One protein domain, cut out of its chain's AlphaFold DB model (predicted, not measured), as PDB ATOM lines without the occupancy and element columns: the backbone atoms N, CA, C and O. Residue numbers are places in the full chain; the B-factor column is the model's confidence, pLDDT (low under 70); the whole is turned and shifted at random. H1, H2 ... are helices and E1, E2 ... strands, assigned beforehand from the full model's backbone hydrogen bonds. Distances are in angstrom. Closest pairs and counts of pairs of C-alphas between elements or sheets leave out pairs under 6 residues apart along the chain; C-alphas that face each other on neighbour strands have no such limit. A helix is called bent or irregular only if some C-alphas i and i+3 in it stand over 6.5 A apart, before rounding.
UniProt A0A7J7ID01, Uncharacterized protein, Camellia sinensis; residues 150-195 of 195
ATOM      1  N   MET A 150     142.063 129.245 173.769       94.50
ATOM      2  CA  MET A 150     141.905 130.634 173.343       94.50
ATOM      3  C   MET A 150     142.962 131.589 173.904       94.50
ATOM      4  O   MET A 150     143.794 131.232 174.735       94.50
ATOM      5  N   LYS A 151     142.941 132.837 173.414       92.38
ATOM      6  CA  LYS A 151     143.830 133.915 173.862       92.38
ATOM      7  C   LYS A 151     143.248 134.606 175.104       92.38
ATOM      8  O   LYS A 151     142.328 135.420 174.981       92.38
ATOM      9  N   GLY A 152     143.831 134.339 176.273       89.38
ATOM     10  CA  GLY A 152     143.310 134.783 177.573       89.38
ATOM     11  C   GLY A 152     142.446 133.716 178.251       89.38
ATOM     12  O   GLY A 152     142.453 132.560 177.842       89.38
ATOM     13  N   VAL A 153     141.696 134.111 179.282       88.88
ATOM     14  CA  VAL A 153     140.829 133.221 180.083       88.88
ATOM     15  C   VAL A 153     139.353 133.556 179.871       88.88
ATOM     16  O   VAL A 153     139.033 134.637 179.381       88.88
ATOM     17  N   HIS A 154     138.438 132.638 180.200       88.56
ATOM     18  CA  HIS A 154     137.003 132.783 179.888       88.56
ATOM     19  C   HIS A 154     136.327 133.993 180.563       88.56
ATOM     20  O   HIS A 154     135.292 134.471 180.089       88.56
ATOM     21  N   ASP A 155     136.926 134.512 181.634       87.44
ATOM     22  CA  ASP A 155     136.501 135.741 182.309       87.44
ATOM     23  C   ASP A 155     137.062 137.008 181.658       87.44
ATOM     24  O   ASP A 155     136.421 138.055 181.680       87.44
ATOM     25  N   LEU A 156     138.242 136.908 181.038       88.75
ATOM     26  CA  LEU A 156     138.978 138.019 180.430       88.75
ATOM     27  C   LEU A 156     139.504 137.628 179.032       88.75
ATOM     28  O   LEU A 156     140.718 137.469 178.837       88.75
ATOM     29  N   PRO A 157     138.610 137.452 178.039       90.94
ATOM     30  CA  PRO A 157     139.007 137.139 176.671       90.94
ATOM     31  C   PRO A 157     139.725 138.332 176.024       90.94
ATOM     32  O   PRO A 157     139.255 139.467 176.071       90.94
ATOM     33  N   ARG A 158     140.873 138.082 175.379       89.19
ATOM     34  CA  ARG A 158     141.723 139.136 174.781       89.19
ATOM     35  C   ARG A 158     141.442 139.400 173.295       89.19
ATOM     36  O   ARG A 158     142.226 140.080 172.636       89.19
ATOM     37  N   CYS A 159     140.376 138.833 172.733       90.50
ATOM     38  CA  CYS A 159     140.036 138.948 171.314       90.50
ATOM     39  C   CYS A 159     138.516 138.972 171.122       90.50
ATOM     40  O   CYS A 159     137.831 138.077 171.610       90.50
ATOM     41  N   GLY A 160     137.998 139.947 170.365       92.00
ATOM     42  CA  GLY A 160     136.554 140.143 170.174       92.00
ATOM     43  C   GLY A 160     135.818 138.936 169.576       92.00
ATOM     44  O   GLY A 160     134.686 138.665 169.964       92.00
ATOM     45  N   PHE A 161     136.478 138.166 168.704       91.00
ATOM     46  CA  PHE A 161     135.909 136.941 168.133       91.00
ATOM     47  C   PHE A 161     135.632 135.883 169.211       91.00
ATOM     48  O   PHE A 161     134.522 135.367 169.331       91.00
ATOM     49  N   ILE A 162     136.631 135.617 170.052       92.00
ATOM     50  CA  ILE A 162     136.520 134.672 171.166       92.00
ATOM     51  C   ILE A 162     135.538 135.185 172.230       92.00
ATOM     52  O   ILE A 162     134.768 134.394 172.772       92.00
ATOM     53  N   SER A 163     135.507 136.496 172.502       93.69
ATOM     54  CA  SER A 163     134.563 137.090 173.461       93.69
ATOM     55  C   SER A 163     133.108 136.794 173.097       93.69
ATOM     56  O   SER A 163     132.301 136.494 173.976       93.69
ATOM     57  N   LEU A 164     132.773 136.843 171.803       94.69
ATOM     58  CA  LEU A 164     131.440 136.492 171.324       94.69
ATOM     59  C   LEU A 164     131.138 135.003 171.537       94.69
ATOM     60  O   LEU A 164     130.066 134.678 172.041       94.69
ATOM     61  N   ALA A 165     132.079 134.113 171.207       93.56
ATOM     62  CA  ALA A 165     131.909 132.670 171.387       93.56
ATOM     63  C   ALA A 165     131.650 132.301 172.858       93.56
ATOM     64  O   ALA A 165     130.682 131.604 173.162       93.56
ATOM     65  N   VAL A 166     132.454 132.838 173.783       94.31
ATOM     66  CA  VAL A 166     132.270 132.625 175.228       94.31
ATOM     67  C   VAL A 166     130.921 133.174 175.698       94.31
ATOM     68  O   VAL A 166     130.239 132.512 176.477       94.31
ATOM     69  N   ARG A 167     130.501 134.351 175.212       93.75
ATOM     70  CA  ARG A 167     129.199 134.942 175.564       93.75
ATOM     71  C   ARG A 167     128.037 134.037 175.164       93.75
ATOM     72  O   ARG A 167     127.147 133.806 175.972       93.75
ATOM     73  N   VAL A 168     128.059 133.518 173.940       94.62
ATOM     74  CA  VAL A 168     127.007 132.630 173.433       94.62
ATOM     75  C   VAL A 168     126.968 131.326 174.235       94.62
ATOM     76  O   VAL A 168     125.903 130.927 174.692       94.62
ATOM     77  N   LEU A 169     128.117 130.693 174.486       93.81
ATOM     78  CA  LEU A 169     128.183 129.457 175.281       93.81
ATOM     79  C   LEU A 169     127.692 129.654 176.726       93.81
ATOM     80  O   LEU A 169     127.007 128.782 177.264       93.81
ATOM     81  N   LYS A 170     127.993 130.814 177.329       92.69
ATOM     82  CA  LYS A 170     127.492 131.201 178.656       92.69
ATOM     83  C   LYS A 170     125.965 131.347 178.669       92.69
ATOM     84  O   LYS A 170     125.338 130.853 179.601       92.69
ATOM     85  N   GLU A 171     125.364 131.937 177.634       95.12
ATOM     86  CA  GLU A 171     123.902 132.090 177.519       95.12
ATOM     87  C   GLU A 171     123.175 130.734 177.520       95.12
ATOM     88  O   GLU A 171     122.154 130.544 178.180       95.12
ATOM     89  N   TYR A 172     123.756 129.737 176.851       94.88
ATOM     90  CA  TYR A 172     123.220 128.375 176.835       94.88
ATOM     91  C   TYR A 172     123.492 127.579 178.120       94.88
ATOM     92  O   TYR A 172     123.066 126.428 178.217       94.88
ATOM     93  N   ASN A 173     124.150 128.178 179.120       92.75
ATOM     94  CA  ASN A 173     124.516 127.538 180.386       92.75
ATOM     95  C   ASN A 173     125.289 126.222 180.181       92.75
ATOM     96  O   ASN A 173     125.097 125.249 180.914       92.75
ATOM     97  N   VAL A 174     126.144 126.181 179.157       91.62
ATOM     98  CA  VAL A 174     126.974 125.011 178.870       91.62
ATOM     99  C   VAL A 174     128.211 125.059 179.772       91.62
ATOM    100  O   VAL A 174     128.895 126.087 179.787       91.62
ATOM    101  N   PRO A 175     128.527 123.986 180.521       90.81
ATOM    102  CA  PRO A 175     129.779 123.913 181.264       90.81
ATOM    103  C   PRO A 175     130.940 123.911 180.266       90.81
ATOM    104  O   PRO A 175     131.056 123.001 179.446       90.81
ATOM    105  N   LEU A 176     131.760 124.961 180.315       92.00
ATOM    106  CA  LEU A 176     132.892 125.154 179.417       92.00
ATOM    107  C   LEU A 176     134.189 125.262 180.217       92.00
ATOM    108  O   LEU A 176     134.260 125.999 181.202       92.00
ATOM    109  N   SER A 177     135.212 124.562 179.752       93.62
ATOM    110  CA  SER A 177     136.579 124.696 180.246       93.62
ATOM    111  C   SER A 177     137.395 125.469 179.219       93.62
ATOM    112  O   SER A 177     137.156 125.351 178.015       93.62
ATOM    113  N   ALA A 178     138.320 126.315 179.676       93.31
ATOM    114  CA  ALA A 178     139.116 127.156 178.789       93.31
ATOM    115  C   ALA A 178     140.608 127.076 179.116       93.31
ATOM    116  O   ALA A 178     141.001 127.312 180.257       93.31
ATOM    117  N   GLY A 179     141.423 126.802 178.096       92.88
ATOM    118  CA  GLY A 179     142.885 126.785 178.174       92.88
ATOM    119  C   GLY A 179     143.500 128.013 177.498       92.88
ATOM    120  O   GLY A 179     143.141 128.352 176.365       92.88
ATOM    121  N   ASN A 180     144.435 128.688 178.173       94.31
ATOM    122  CA  ASN A 180     145.093 129.887 177.652       94.31
ATOM    123  C   ASN A 180     146.358 129.535 176.849       94.31
ATOM    124  O   ASN A 180     147.402 129.211 177.408       94.31
ATOM    125  N   ILE A 181     146.308 129.695 175.524       93.75
ATOM    126  CA  ILE A 181     147.425 129.337 174.624       93.75
ATOM    127  C   ILE A 181     148.618 130.310 174.673       93.75
ATOM    128  O   ILE A 181     149.588 130.131 173.938       93.75
ATOM    129  N   LEU A 182     148.521 131.397 175.446       90.81
ATOM    130  CA  LEU A 182     149.606 132.372 175.589       90.81
ATOM    131  C   LEU A 182     150.616 132.008 176.675       90.81
ATOM    132  O   LEU A 182     151.689 132.602 176.693       90.81
ATOM    133  N   GLU A 183     150.252 131.114 177.592       88.69
ATOM    134  CA  GLU A 183     151.100 130.764 178.735       88.69
ATOM    135  C   GLU A 183     152.272 129.878 178.323       88.69
ATOM    136  O   GLU A 183     153.381 130.081 178.810       88.69
ATOM    137  N   ASP A 184     152.044 128.964 177.377       88.81
ATOM    138  CA  ASP A 184     153.052 128.011 176.930       88.81
ATOM    139  C   ASP A 184     153.089 127.897 175.386       88.81
ATOM    140  O   ASP A 184     152.077 127.554 174.753       88.81
ATOM    141  N   PRO A 185     154.236 128.191 174.737       89.44
ATOM    142  CA  PRO A 185     154.389 128.018 173.295       89.44
ATOM    143  C   PRO A 185     154.284 126.555 172.843       89.44
ATOM    144  O   PRO A 185     153.846 126.310 171.714       89.44
ATOM    145  N   GLU A 186     154.654 125.595 173.687       89.88
ATOM    146  CA  GLU A 186     154.533 124.170 173.396       89.88
ATOM    147  C   GLU A 186     153.074 123.721 173.442       89.88
ATOM    148  O   GLU A 186     152.646 122.999 172.543       89.88
ATOM    149  N   LEU A 187     152.271 124.231 174.385       90.88
ATOM    150  CA  LEU A 187     150.824 123.976 174.427       90.88
ATOM    151  C   LEU A 187     150.156 124.439 173.132       90.88
ATOM    152  O   LEU A 187     149.364 123.712 172.535       90.88
ATOM    153  N   LYS A 188     150.519 125.629 172.639       92.31
ATOM    154  CA  LYS A 188     150.029 126.124 171.345       92.31
ATOM    155  C   LYS A 188     150.374 125.159 170.206       92.31
ATOM    156  O   LYS A 188     149.546 124.934 169.323       92.31
ATOM    157  N   ASN A 189     151.586 124.603 170.206       91.94
ATOM    158  CA  ASN A 189     152.007 123.630 169.199       91.94
ATOM    159  C   ASN A 189     151.269 122.292 169.355       91.94
ATOM    160  O   ASN A 189     150.869 121.717 168.346       91.94
ATOM    161  N   ALA A 190     151.035 121.832 170.586       92.31
ATOM    162  CA  ALA A 190     150.277 120.621 170.885       92.31
ATOM    163  C   ALA A 190     148.818 120.740 170.418       92.31
ATOM    164  O   ALA A 190     148.357 119.899 169.653       92.31
ATOM    165  N   VAL A 191     148.134 121.837 170.763       93.62
ATOM    166  CA  VAL A 191     146.766 122.131 170.300       93.62
ATOM    167  C   VAL A 191     146.707 122.248 168.778       93.62
ATOM    168  O   VAL A 191     145.754 121.791 168.165       93.62
ATOM    169  N   LYS A 192     147.724 122.836 168.135       92.81
ATOM    170  CA  LYS A 192     147.785 122.917 166.665       92.81
ATOM    171  C   LYS A 192     147.996 121.547 166.008       92.81
ATOM    172  O   LYS A 192     147.530 121.340 164.888       92.81
ATOM    173  N   ALA A 193     148.755 120.663 166.656       92.06
ATOM    174  CA  ALA A 193     149.003 119.305 166.185       92.06
ATOM    175  C   ALA A 193     147.776 118.400 166.366       92.06
ATOM    176  O   ALA A 193     147.596 117.472 165.583       92.06
ATOM    177  N   TYR A 194     146.940 118.694 167.361       90.31
ATOM    178  CA  TYR A 194     145.652 118.054 167.587       90.31
ATOM    179  C   TYR A 194     144.621 118.584 166.573       90.31
ATOM    180  O   TYR A 194     144.203 119.741 166.641       90.31
ATOM    181  N   ARG A 195     144.256 117.772 165.580       73.25
ATOM    182  CA  ARG A 195     143.310 118.121 164.510       73.25
ATOM    183  C   ARG A 195     142.371 116.976 164.198       73.25
ATOM    184  O   ARG A 195     142.834 115.819 164.273       73.25
TER     185      ARG A 195
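What this domain is: This is residues 150 to 195 of the 195 residues of an uncharacterized protein of Camellia sinensis (UniProt A0A7J7ID01). Two helices stand at opposite ends of an elongated, open model: H1, the longer one, makes one end, H2 the other, and the single strand E1 spans the space between them. Before H1, residues 150 to 159 make a loop that folds back on itself, with residues 152 to 153 paired antiparallel with residues 156 to 157. The printed part has 46 residues, with two named helices and one named strand in the order H1, E1, H2, and its class is mostly helix. It is only just loose, close to compact, with a radius of gyration of the C-alphas of 11.5 A, and its C-alphas span 32 by 20 by 14 A.

Where its parts are: H1 is residues 160 to 171 and measures 16.7 A from first to last C-alpha; it begins at C-alpha 160 at (136.554, 140.143, 170.174). E1 is residues 177 to 180, 10.3 A long. H2 is residues 185 to 193, 12.5 A long, and ends at C-alpha 193 at (149.003, 119.305, 166.185).

How they stand to each other: H1 and H2 are apart. H1 and E1 are apart too, though a tight link of 5 residues joins them. E1 and H2 are near each other, with no pair of C-alphas within 8 A but 5 pairs within 10 A, and a tight link of 4 residues joins them. E1 pairs with no named strand. In H1 and H2 every O i to N i+4 pair is within hydrogen-bond range, and neither helix is bent.

The domain as a whole: The two C-alphas farthest apart are those of Glu 171 and Glu 186, 31.9 A. The C-alphas of Met 150 and Arg 195, the chain's last residue, are 15.4 A apart. The printed part has no cut and no long link between named elements. The mean pLDDT of the printed part is 91.5, and no printed residue is under 70.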